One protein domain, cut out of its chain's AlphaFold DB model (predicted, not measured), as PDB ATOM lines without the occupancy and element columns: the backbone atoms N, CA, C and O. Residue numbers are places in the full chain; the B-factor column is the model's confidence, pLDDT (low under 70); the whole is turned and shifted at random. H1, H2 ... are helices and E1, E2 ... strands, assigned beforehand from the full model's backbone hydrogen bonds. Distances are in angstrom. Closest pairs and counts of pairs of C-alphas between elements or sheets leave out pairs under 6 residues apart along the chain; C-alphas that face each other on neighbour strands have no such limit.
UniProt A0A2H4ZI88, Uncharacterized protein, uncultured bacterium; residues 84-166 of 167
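Overview. This is residues 84 to 166 of the 167 residues of an uncharacterized protein of uncultured bacterium (UniProt A0A2H4ZI88). A small closed barrel of seven strands, E1 to E7, makes the body, with one short helix, H1, packed on its outside over E7. The ring is complete, but E1, a strand of three residues, closes it between E4 and E7. The printed part has 83 residues, with elements in the order E1 H1 E2 E3 E4 E5 E6 E7; the class is mostly strand and the barrel is mixed, E1 and E4 being its parallel pair. It is compact, with a radius of gyration of the C-alphas of 11.9 A, and rounded, spanning 32 by 27 by 20 A.

Along the chain. E1 is residues 84 to 86, 6.3 A long, beginning at C-alpha 84 (38.290, 17.782, -52.443). H1, residues 91 to 96, is 8.4 A long. E2, residues 103 to 111, measures 24.6 A and starts at C-alpha 103 (35.604, -2.867, -55.234). E3 is residues 116 to 119, 9.8 A, and E4 residues 123 to 128, 16.1 A. E5, residues 137 to 143, measures 19.7 A, and E6, residues 146 to 154, 24.9 A. E7, residues 159 to 165, is 19.4 A long and ends at C-alpha 165 (35.654, 12.369, -53.576).

Arrangement. Round the ring run E1, E4, E3, E2, E5, E6, E7 and back to E1. E1 and E4 are parallel, with N 85 and O 126 at 2.8 A, within hydrogen-bond range. E2, E3 and E4 form a meander, each strand the antiparallel neighbour of the one before; N 109 and O 118 are 2.9 A apart, as are N 117 and O 125. E5, E6 and E7 form another, with N 139 and O 151 at 2.8 A and N 161 and O 152 at 2.8 A. E2 to E5 make a Greek key, a meander of three strands whose first is the antiparallel neighbour of the fourth: N 108 and O 138 are 2.8 A apart. The pairing of E2 is staggered, with E5 over residues 103 to 108 and with E3 over residues 109 to 111. E7 and E1 are antiparallel, with N 164 and O 86 at 2.8 A. H1 is on the barrel, outside it and over E7, at a height over the sheet of 8.9 A; its closest C-alphas to E7 are those of Gln 91 and Tyr 162, 6.3 A apart. On the local plane it only just runs across the strands, at 62 degrees to E7. In H1 every O i to N i+4 pair is within hydrogen-bond range.

Size, cuts and confidence. The two C-alphas farthest apart, those of Gly 100 and Thr 113, are 35.3 A apart, while those of Pro 84 and Met 166, the first and last printed, are 5.4 A apart. The printed part has no cut, and no link is long. The mean pLDDT of the printed part is 94.4, and no printed residue is under 70.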
ATOM      1  N   PRO A  84      38.827  17.888 -53.796       95.62
ATOM      2  CA  PRO A  84      38.290  17.782 -52.443       95.62
ATOM      3  C   PRO A  84      37.835  16.355 -52.122       95.62
ATOM      4  O   PRO A  84      37.197  15.699 -52.941       95.62
ATOM      5  N   ALA A  85      38.157  15.887 -50.920       96.81
ATOM      6  CA  ALA A  85      37.728  14.604 -50.387       96.81
ATOM      7  C   ALA A  85      37.196  14.816 -48.960       96.81
ATOM      8  O   ALA A  85      37.964  15.054 -48.024       96.81
ATOM      9  N   ILE A  86      35.871  14.786 -48.805       96.38
ATOM     10  CA  ILE A  86      35.162  15.291 -47.619       96.38
ATOM     11  C   ILE A  86      34.591  14.125 -46.811       96.38
ATOM     12  O   ILE A  86      33.995  13.209 -47.368       96.38
ATOM     13  N   ALA A  87      34.750  14.137 -45.488       96.69
ATOM     14  CA  ALA A  87      34.148  13.122 -44.630       96.69
ATOM     15  C   ALA A  87      32.623  13.337 -44.524       96.69
ATOM     16  O   ALA A  87      32.205  14.339 -43.937       96.69
ATOM     17  N   PRO A  88      31.775  12.406 -45.006       96.75
ATOM     18  CA  PRO A  88      30.333  12.497 -44.806       96.75
ATOM     19  C   PRO A  88      29.964  12.382 -43.323       96.75
ATOM     20  O   PRO A  88      30.629  11.677 -42.554       96.75
ATOM     21  N   GLU A  89      28.865  13.039 -42.940       95.12
ATOM     22  CA  GLU A  89      28.352  13.060 -41.561       95.12
ATOM     23  C   GLU A  89      28.013  11.650 -41.044       95.12
ATOM     24  O   GLU A  89      28.354  11.310 -39.910       95.12
ATOM     25  N   ASP A  90      27.397  10.806 -41.884       95.62
ATOM     26  CA  ASP A  90      27.156   9.387 -41.595       95.62
ATOM     27  C   ASP A  90      28.118   8.486 -42.382       95.62
ATOM     28  O   ASP A  90      27.829   7.951 -43.456       95.62
ATOM     29  N   GLN A  91      29.286   8.299 -41.777       94.62
ATOM     30  CA  GLN A  91      30.352   7.399 -42.217       94.62
ATOM     31  C   GLN A  91      29.878   5.953 -42.449       94.62
ATOM     32  O   GLN A  91      30.405   5.260 -43.320       94.62
ATOM     33  N   GLY A  92      28.908   5.477 -41.657       93.75
ATOM     34  CA  GLY A  92      28.420   4.100 -41.710       93.75
ATOM     35  C   GLY A  92      27.445   3.882 -42.863       93.75
ATOM     36  O   GLY A  92      27.563   2.889 -43.583       93.75
ATOM     37  N   ALA A  93      26.521   4.823 -43.069       95.44
ATOM     38  CA  ALA A  93      25.615   4.816 -44.212       95.44
ATOM     39  C   ALA A  93      26.382   4.950 -45.537       95.44
ATOM     40  O   ALA A  93      26.143   4.161 -46.452       95.44
ATOM     41  N   PHE A  94      27.351   5.872 -45.605       95.62
ATOM     42  CA  PHE A  94      28.181   6.078 -46.793       95.62
ATOM     43  C   PHE A  94      29.005   4.834 -47.148       95.62
ATOM     44  O   PHE A  94      28.865   4.301 -48.244       95.62
ATOM     45  N   ALA A  95      29.793   4.285 -46.213       92.88
ATOM     46  CA  ALA A  95      30.534   3.045 -46.469       92.88
ATOM     47  C   ALA A  95      29.597   1.862 -46.808       92.88
ATOM     48  O   ALA A  95      29.954   0.977 -47.587       92.88
ATOM     49  N   GLY A  96      28.378   1.869 -46.256       94.38
ATOM     50  CA  GLY A  96      27.338   0.876 -46.509       94.38
ATOM     51  C   GLY A  96      26.847   0.813 -47.961       94.38
ATOM     52  O   GLY A  96      26.479  -0.273 -48.411       94.38
ATOM     53  N   GLN A  97      26.878   1.917 -48.717       94.44
ATOM     54  CA  GLN A  97      26.370   1.949 -50.100       94.44
ATOM     55  C   GLN A  97      27.240   1.146 -51.087       94.44
ATOM     56  O   GLN A  97      26.759   0.714 -52.135       94.44
ATOM     57  N   PHE A  98      28.498   0.887 -50.721       92.62
ATOM     58  CA  PHE A  98      29.460   0.121 -51.517       92.62
ATOM     59  C   PHE A  98      29.440  -1.388 -51.214       92.62
ATOM     60  O   PHE A  98      30.123  -2.172 -51.876       92.62
ATOM     61  N   LEU A  99      28.646  -1.834 -50.233       90.75
ATOM     62  CA  LEU A  99      28.552  -3.250 -49.874       90.75
ATOM     63  C   LEU A  99      27.958  -4.078 -51.024       90.75
ATOM     64  O   LEU A  99      26.861  -3.816 -51.512       90.75
ATOM     65  N   GLY A 100      28.685  -5.122 -51.430       90.75
ATOM     66  CA  GLY A 100      28.293  -6.002 -52.535       90.75
ATOM     67  C   GLY A 100      28.657  -5.485 -53.932       90.75
ATOM     68  O   GLY A 100      28.398  -6.192 -54.904       90.75
ATOM     69  N   GLN A 101      29.278  -4.306 -54.046       91.25
ATOM     70  CA  GLN A 101      29.892  -3.850 -55.294       91.25
ATOM     71  C   GLN A 101      31.256  -4.535 -55.516       91.25
ATOM     72  O   GLN A 101      31.945  -4.849 -54.541       91.25
ATOM     73  N   PRO A 102      31.683  -4.756 -56.774       91.00
ATOM     74  CA  PRO A 102      33.078  -5.060 -57.070       91.00
ATOM     75  C   PRO A 102      33.921  -3.821 -56.752       91.00
ATOM     76  O   PRO A 102      33.702  -2.753 -57.326       91.00
ATOM     77  N   LEU A 103      34.846  -3.970 -55.805       93.12
ATOM     78  CA  LEU A 103      35.604  -2.867 -55.234       93.12
ATOM     79  C   LEU A 103      37.094  -3.203 -55.206       93.12
ATOM     80  O   LEU A 103      37.519  -4.109 -54.485       93.12
ATOM     81  N   ASP A 104      37.868  -2.448 -55.977       95.06
ATOM     82  CA  ASP A 104      39.326  -2.488 -55.966       95.06
ATOM     83  C   ASP A 104      39.859  -1.467 -54.948       95.06
ATOM     84  O   ASP A 104      39.236  -0.430 -54.702       95.06
ATOM     85  N   GLN A 105      41.010  -1.754 -54.335       95.69
ATOM     86  CA  GLN A 105      41.667  -0.846 -53.388       95.69
ATOM     87  C   GLN A 105      43.126  -0.639 -53.774       95.69
ATOM     88  O   GLN A 105      43.867  -1.604 -53.969       95.69
ATOM     89  N   GLU A 106      43.547   0.621 -53.838       97.31
ATOM     90  CA  GLU A 106      44.927   1.014 -54.131       97.31
ATOM     91  C   GLU A 106      45.489   1.846 -52.972       97.31
ATOM     92  O   GLU A 106      44.809   2.718 -52.431       97.31
ATOM     93  N   GLY A 107      46.731   1.567 -52.569       97.56
ATOM     94  CA  GLY A 107      47.375   2.253 -51.448       97.56
ATOM     95  C   GLY A 107      47.782   3.690 -51.788       97.56
ATOM     96  O   GLY A 107      48.332   3.953 -52.858       97.56
ATOM     97  N   CYS A 108      47.558   4.608 -50.850       97.94
ATOM     98  CA  CYS A 108      47.866   6.029 -50.977       97.94
ATOM     99  C   CYS A 108      48.669   6.553 -49.779       97.94
ATOM    100  O   CYS A 108      48.575   6.044 -48.662       97.94
ATOM    101  N   THR A 109      49.417   7.633 -49.995       97.31
ATOM    102  CA  THR A 109      50.241   8.269 -48.958       97.31
ATOM    103  C   THR A 109      49.563   9.531 -48.436       97.31
ATOM    104  O   THR A 109      49.330  10.457 -49.211       97.31
ATOM    105  N   TYR A 110      49.298   9.599 -47.128       95.75
ATOM    106  CA  TYR A 110      48.847  10.823 -46.458       95.75
ATOM    107  C   TYR A 110      50.032  11.693 -46.020       95.75
ATOM    108  O   TYR A 110      50.988  11.200 -45.420       95.75
ATOM    109  N   ASN A 111      49.949  12.997 -46.277       93.62
ATOM    110  CA  ASN A 111      50.865  14.003 -45.756       93.62
ATOM    111  C   ASN A 111      50.156  14.839 -44.669       93.62
ATOM    112  O   ASN A 111      49.354  15.715 -45.012       93.62
ATOM    113  N   PRO A 112      50.463  14.629 -43.373       90.19
ATOM    114  CA  PRO A 112      49.815  15.346 -42.273       90.19
ATOM    115  C   PRO A 112      50.197  16.831 -42.197       90.19
ATOM    116  O   PRO A 112      49.513  17.590 -41.523       90.19
ATOM    117  N   THR A 113      51.257  17.273 -42.882       89.19
ATOM    118  CA  THR A 113      51.657  18.691 -42.918       89.19
ATOM    119  C   THR A 113      50.782  19.508 -43.868       89.19
ATOM    120  O   THR A 113      50.612  20.705 -43.665       89.19
ATOM    121  N   THR A 114      50.235  18.877 -44.912       91.31
ATOM    122  CA  THR A 114      49.441  19.546 -45.960       91.31
ATOM    123  C   THR A 114      47.991  19.068 -46.027       91.31
ATOM    124  O   THR A 114      47.243  19.577 -46.853       91.31
ATOM    125  N   ALA A 115      47.611  18.072 -45.215       94.00
ATOM    126  CA  ALA A 115      46.329  17.361 -45.272       94.00
ATOM    127  C   ALA A 115      46.002  16.761 -46.660       94.00
ATOM    128  O   ALA A 115      44.843  16.694 -47.069       94.00
ATOM    129  N   LEU A 116      47.029  16.314 -47.394       95.81
ATOM    130  CA  LEU A 116      46.880  15.760 -48.746       95.81
ATOM    131  C   LEU A 116      47.033  14.241 -48.753       95.81
ATOM    132  O   LEU A 116      47.915  13.709 -48.080       95.81
ATOM    133  N   VAL A 117      46.241  13.554 -49.576       97.06
ATOM    134  CA  VAL A 117      46.454  12.147 -49.941       97.06
ATOM    135  C   VAL A 117      46.897  12.058 -51.396       97.06
ATOM    136  O   VAL A 117      46.187  12.484 -52.306       97.06
ATOM    137  N   THR A 118      48.067  11.465 -51.617       97.31
ATOM    138  CA  THR A 118      48.600  11.168 -52.951       97.31
ATOM    139  C   THR A 118      48.340   9.703 -53.279       97.31
ATOM    140  O   THR A 118      48.902   8.816 -52.633       97.31
ATOM    141  N   CYS A 119      47.531   9.447 -54.305       96.56
ATOM    142  CA  CYS A 119      47.219   8.106 -54.792       96.56
ATOM    143  C   CYS A 119      47.907   7.875 -56.153       96.56
ATOM    144  O   CYS A 119      47.556   8.552 -57.129       96.56
ATOM    145  N   PRO A 120      48.898   6.966 -56.254       94.12
ATOM    146  CA  PRO A 120      49.667   6.749 -57.480       94.12
ATOM    147  C   PRO A 120      48.774   6.446 -58.689       94.12
ATOM    148  O   PRO A 120      47.982   5.515 -58.667       94.12
ATOM    149  N   GLY A 121      48.885   7.246 -59.753       91.75
ATOM    150  CA  GLY A 121      48.074   7.083 -60.967       91.75
ATOM    151  C   GLY A 121      46.599   7.496 -60.849       91.75
ATOM    152  O   GLY A 121      45.912   7.499 -61.867       91.75
ATOM    153  N   ARG A 122      46.119   7.884 -59.657       93.75
ATOM    154  CA  ARG A 122      44.732   8.329 -59.416       93.75
ATOM    155  C   ARG A 122      44.613   9.827 -59.157       93.75
ATOM    156  O   ARG A 122      43.679  10.440 -59.654       93.75
ATOM    157  N   GLY A 123      45.581  10.429 -58.461       93.50
ATOM    158  CA  GLY A 123      45.630  11.880 -58.280       93.50
ATOM    159  C   GLY A 123      46.098  12.332 -56.899       93.50
ATOM    160  O   GLY A 123      46.786  11.606 -56.175       93.50
ATOM    161  N   LEU A 124      45.726  13.568 -56.572       95.69
ATOM    162  CA  LEU A 124      46.048  14.267 -55.334       95.69
ATOM    163  C   LEU A 124      44.753  14.820 -54.739       95.69
ATOM    164  O   LEU A 124      44.038  15.558 -55.418       95.69
ATOM    165  N   TYR A 125      44.476  14.473 -53.486       96.56
ATOM    166  CA  TYR A 125      43.194  14.728 -52.838       96.56
ATOM    167  C   TYR A 125      43.359  15.540 -51.552       96.56
ATOM    168  O   TYR A 125      44.236  15.250 -50.735       96.56
ATOM    169  N   ALA A 126      42.502  16.543 -51.378       96.69
ATOM    170  CA  ALA A 126      42.445  17.436 -50.227       96.69
ATOM    171  C   ALA A 126      41.499  16.865 -49.165       96.69
ATOM    172  O   ALA A 126      40.288  16.859 -49.366       96.69
ATOM    173  N   ILE A 127      42.045  16.375 -48.049       95.69
ATOM    174  CA  ILE A 127      41.278  15.691 -47.000       95.69
ATOM    175  C   ILE A 127      40.672  16.700 -46.019       95.69
ATOM    176  O   ILE A 127      41.409  17.428 -45.348       95.69
ATOM    177  N   ASP A 128      39.344  16.684 -45.875       94.50
ATOM    178  CA  ASP A 128      38.611  17.525 -44.920       94.50
ATOM    179  C   ASP A 128      37.561  16.712 -44.123       94.50
ATOM    180  O   ASP A 128      36.715  16.051 -44.727       94.50
ATOM    181  N   PRO A 129      37.589  16.697 -42.774       94.19
ATOM    182  CA  PRO A 129      38.598  17.293 -41.908       94.19
ATOM    183  C   PRO A 129      39.925  16.513 -41.960       94.19
ATOM    184  O   PRO A 129      39.905  15.276 -42.068       94.19
ATOM    185  N   PRO A 130      41.075  17.195 -41.797       93.44
ATOM    186  CA  PRO A 130      42.378  16.548 -41.723       93.44
ATOM    187  C   PRO A 130      42.454  15.463 -40.644       93.44
ATOM    188  O   PRO A 130      41.912  15.595 -39.542       93.44
ATOM    189  N   ILE A 131      43.180  14.390 -40.946       91.81
ATOM    190  CA  ILE A 131      43.363  13.259 -40.034       91.81
ATOM    191  C   ILE A 131      44.436  13.616 -39.005       91.81
ATOM    192  O   ILE A 131      45.538  14.044 -39.362       91.81
ATOM    193  N   VAL A 132      44.116  13.380 -37.732       89.44
ATOM    194  CA  VAL A 132      45.035  13.472 -36.592       89.44
ATOM    195  C   VAL A 132      45.274  12.082 -36.004       89.44
ATOM    196  O   VAL A 132      44.332  11.305 -35.850       89.44
ATOM    197  N   GLY A 133      46.526  11.773 -35.672       87.06
ATOM    198  CA  GLY A 133      46.936  10.480 -35.120       87.06
ATOM    199  C   GLY A 133      48.298  10.033 -35.645       87.06
ATOM    200  O   GLY A 133      48.956  10.763 -36.388       87.06
ATOM    201  N   GLN A 134      48.705   8.827 -35.253       87.69
ATOM    202  CA  GLN A 134      49.928   8.167 -35.725       87.69
ATOM    203  C   GLN A 134      49.607   6.995 -36.669       87.69
ATOM    204  O   GLN A 134      48.484   6.474 -36.670       87.69
ATOM    205  N   ASP A 135      50.602   6.609 -37.474       91.56
ATOM    206  CA  ASP A 135      50.571   5.460 -38.393       91.56
ATOM    207  C   ASP A 135      49.341   5.441 -39.319       91.56
ATOM    208  O   ASP A 135      48.604   4.459 -39.416       91.56
ATOM    209  N   ILE A 136      49.097   6.573 -39.985       94.50
ATOM    210  CA  ILE A 136      47.949   6.761 -40.877       94.50
ATOM    211  C   ILE A 136      48.198   6.036 -42.204       94.50
ATOM    212  O   ILE A 136      49.079   6.417 -42.976       94.50
ATOM    213  N   SER A 137      47.377   5.028 -42.487       96.00
ATOM    214  CA  SER A 137      47.329   4.321 -43.769       96.00
ATOM    215  C   SER A 137      46.065   4.713 -44.531       96.00
ATOM    216  O   SER A 137      44.978   4.681 -43.955       96.00
ATOM    217  N   CYS A 138      46.193   5.077 -45.808       97.81
ATOM    218  CA  CYS A 138      45.071   5.450 -46.668       97.81
ATOM    219  C   CYS A 138      45.012   4.554 -47.905       97.81
ATOM    220  O   CYS A 138      46.039   4.258 -48.508       97.81
ATOM    221  N   ASN A 139      43.803   4.184 -48.320       97.81
ATOM    222  CA  ASN A 139      43.531   3.491 -49.573       97.81
ATOM    223  C   ASN A 139      42.438   4.242 -50.335       97.81
ATOM    224  O   ASN A 139      41.452   4.670 -49.734       97.81
ATOM    225  N   ILE A 140      42.575   4.355 -51.651       97.44
ATOM    226  CA  ILE A 140      41.488   4.795 -52.528       97.44
ATOM    227  C   ILE A 140      40.673   3.579 -52.956       97.44
ATOM    228  O   ILE A 140      41.228   2.523 -53.270       97.44
ATOM    229  N   TRP A 141      39.354   3.714 -52.901       96.69
ATOM    230  CA  TRP A 141      38.401   2.671 -53.255       96.69
ATOM    231  C   TRP A 141      37.832   2.973 -54.637       96.69
ATOM    232  O   TRP A 141      37.326   4.068 -54.898       96.69
ATOM    233  N   ILE A 142      37.941   1.989 -55.522       95.44
ATOM    234  CA  ILE A 142      37.600   2.106 -56.934       95.44
ATOM    235  C   ILE A 142      36.437   1.165 -57.227       95.44
ATOM    236  O   ILE A 142      36.527  -0.042 -57.002       95.44
ATOM    237  N   VAL A 143      35.341   1.716 -57.742       94.25
ATOM    238  CA  VAL A 143      34.093   0.999 -58.010       94.25
ATOM    239  C   VAL A 143      33.810   1.086 -59.498       94.25
ATOM    240  O   VAL A 143      33.738   2.167 -60.074       94.25
ATOM    241  N   SER A 144      33.700  -0.065 -60.160       91.25
ATOM    242  CA  SER A 144      33.517  -0.136 -61.623       91.25
ATOM    243  C   SER A 144      34.547   0.679 -62.440       91.25
ATOM    244  O   SER A 144      34.267   1.092 -63.565       91.25
ATOM    245  N   GLY A 145      35.750   0.895 -61.890       90.06
ATOM    246  CA  GLY A 145      36.846   1.650 -62.513       90.06
ATOM    247  C   GLY A 145      36.931   3.140 -62.148       90.06
ATOM    248  O   GLY A 145      37.953   3.758 -62.455       90.06
ATOM    249  N   VAL A 146      35.924   3.698 -61.467       92.12
ATOM    250  CA  VAL A 146      35.883   5.093 -60.983       92.12
ATOM    251  C   VAL A 146      36.348   5.153 -59.527       92.12
ATOM    252  O   VAL A 146      36.083   4.232 -58.761       92.12
ATOM    253  N   ALA A 147      37.085   6.197 -59.147       94.38
ATOM    254  CA  ALA A 147      37.512   6.401 -57.765       94.38
ATOM    255  C   ALA A 147      36.428   7.163 -56.989       94.38
ATOM    256  O   ALA A 147      36.200   8.336 -57.262       94.38
ATOM    257  N   GLU A 148      35.787   6.502 -56.024       95.19
ATOM    258  CA  GLU A 148      34.597   7.027 -55.331       95.19
ATOM    259  C   GLU A 148      34.926   7.619 -53.951       95.19
ATOM    260  O   GLU A 148      34.348   8.620 -53.527       95.19
ATOM    261  N   LEU A 149      35.849   6.988 -53.215       96.50
ATOM    262  CA  LEU A 149      36.202   7.414 -51.860       96.50
ATOM    263  C   LEU A 149      37.647   7.098 -51.488       96.50
ATOM    264  O   LEU A 149      38.302   6.241 -52.086       96.50
ATOM    265  N   ILE A 150      38.108   7.741 -50.419       97.75
ATOM    266  CA  ILE A 150      39.354   7.415 -49.725       97.75
ATOM    267  C   ILE A 150      39.015   6.911 -48.322       97.75
ATOM    268  O   ILE A 150      38.355   7.597 -47.543       97.75
ATOM    269  N   GLN A 151      39.485   5.715 -47.980       97.62
ATOM    270  CA  GLN A 151      39.445   5.177 -46.624       97.62
ATOM    271  C   GLN A 151      40.811   5.393 -45.974       97.62
ATOM    272  O   GLN A 151      41.807   4.846 -46.442       97.62
ATOM    273  N   CYS A 152      40.861   6.110 -44.855       97.50
ATOM    274  CA  CYS A 152      42.071   6.259 -44.051       97.50
ATOM    275  C   CYS A 152      41.877   5.692 -42.643       97.50
ATOM    276  O   CYS A 152      40.832   5.888 -42.025       97.50
ATOM    277  N   THR A 153      42.893   5.011 -42.117       96.94
ATOM    278  CA  THR A 153      42.910   4.452 -40.760       96.94
ATOM    279  C   THR A 153      44.156   4.916 -40.012       96.94
ATOM    280  O   THR A 153      45.266   4.680 -40.479       96.94
ATOM    281  N   SER A 154      43.972   5.547 -38.850       94.81
ATOM    282  CA  SER A 154      45.028   5.783 -37.855       94.81
ATOM    283  C   SER A 154      45.077   4.626 -36.859       94.81
ATOM    284  O   SER A 154      44.032   4.059 -36.531       94.81
ATOM    285  N   VAL A 155      46.265   4.291 -36.347       91.31
ATOM    286  CA  VAL A 155      46.432   3.237 -35.325       91.31
ATOM    287  C   VAL A 155      46.271   3.796 -33.911       91.31
ATOM    288  O   VAL A 155      45.702   3.128 -33.048       91.31
ATOM    289  N   GLU A 156      46.706   5.038 -33.676       86.69
ATOM    290  CA  GLU A 156      46.593   5.703 -32.377       86.69
ATOM    291  C   GLU A 156      46.031   7.135 -32.519       86.69
ATOM    292  O   GLU A 156      46.718   8.009 -33.059       86.69
ATOM    293  N   PRO A 157      44.786   7.398 -32.059       86.00
ATOM    294  CA  PRO A 157      43.778   6.402 -31.673       86.00
ATOM    295  C   PRO A 157      43.355   5.541 -32.874       86.00
ATOM    296  O   PRO A 157      43.386   6.011 -34.015       86.00
ATOM    297  N   LEU A 158      42.909   4.305 -32.625       92.75
ATOM    298  CA  LEU A 158      42.397   3.437 -33.687       92.75
ATOM    299  C   LEU A 158      41.095   4.022 -34.247       92.75
ATOM    300  O   LEU A 158      40.050   3.965 -33.594       92.75
ATOM    301  N   LYS A 159      41.160   4.595 -35.450       94.06
ATOM    302  CA  LYS A 159      40.024   5.244 -36.109       94.06
ATOM    303  C   LYS A 159      40.127   5.075 -37.619       94.06
ATOM    304  O   LYS A 159      41.088   5.532 -38.227       94.06
ATOM    305  N   THR A 160      39.090   4.507 -38.224       96.00
ATOM    306  CA  THR A 160      38.879   4.546 -39.677       96.00
ATOM    307  C   THR A 160      37.931   5.694 -40.019       96.00
ATOM    308  O   THR A 160      36.927   5.890 -39.335       96.00
ATOM    309  N   THR A 161      38.262   6.464 -41.053       96.81
ATOM    310  CA  THR A 161      37.441   7.549 -41.614       96.81
ATOM    311  C   THR A 161      37.394   7.382 -43.134       96.81
ATOM    312  O   THR A 161      38.416   7.103 -43.761       96.81
ATOM    313  N   TYR A 162      36.208   7.530 -43.709       97.56
ATOM    314  CA  TYR A 162      35.931   7.539 -45.138       97.56
ATOM    315  C   TYR A 162      35.724   8.983 -45.598       97.56
ATOM    316  O   TYR A 162      35.118   9.780 -44.877       97.56
ATOM    317  N   TYR A 163      36.203   9.290 -46.798       97.56
ATOM    318  CA  TYR A 163      36.123  10.599 -47.436       97.56
ATOM    319  C   TYR A 163      35.563  10.436 -48.852       97.56
ATOM    320  O   TYR A 163      36.152   9.718 -49.657       97.56
ATOM    321  N   GLU A 164      34.433  11.076 -49.134       97.44
ATOM    322  CA  GLU A 164      33.783  11.144 -50.446       97.44
ATOM    323  C   GLU A 164      34.587  12.053 -51.379       97.44
ATOM    324  O   GLU A 164      34.920  13.175 -50.995       97.44
ATOM    325  N   ILE A 165      34.929  11.573 -52.577       96.44
ATOM    326  CA  ILE A 165      35.654  12.369 -53.576       96.44
ATOM    327  C   ILE A 165      34.655  13.276 -54.304       96.44
ATOM    328  O   ILE A 165      33.674  12.801 -54.869       96.44
ATOM    329  N   MET A 166      34.923  14.581 -54.315       92.50
ATOM    330  CA  MET A 166      34.081  15.583 -54.970       92.50
ATOM    331  C   MET A 166      34.604  15.862 -56.389       92.50
ATOM    332  O   MET A 166      35.662  16.479 -56.532       92.50
TER     333      MET A 166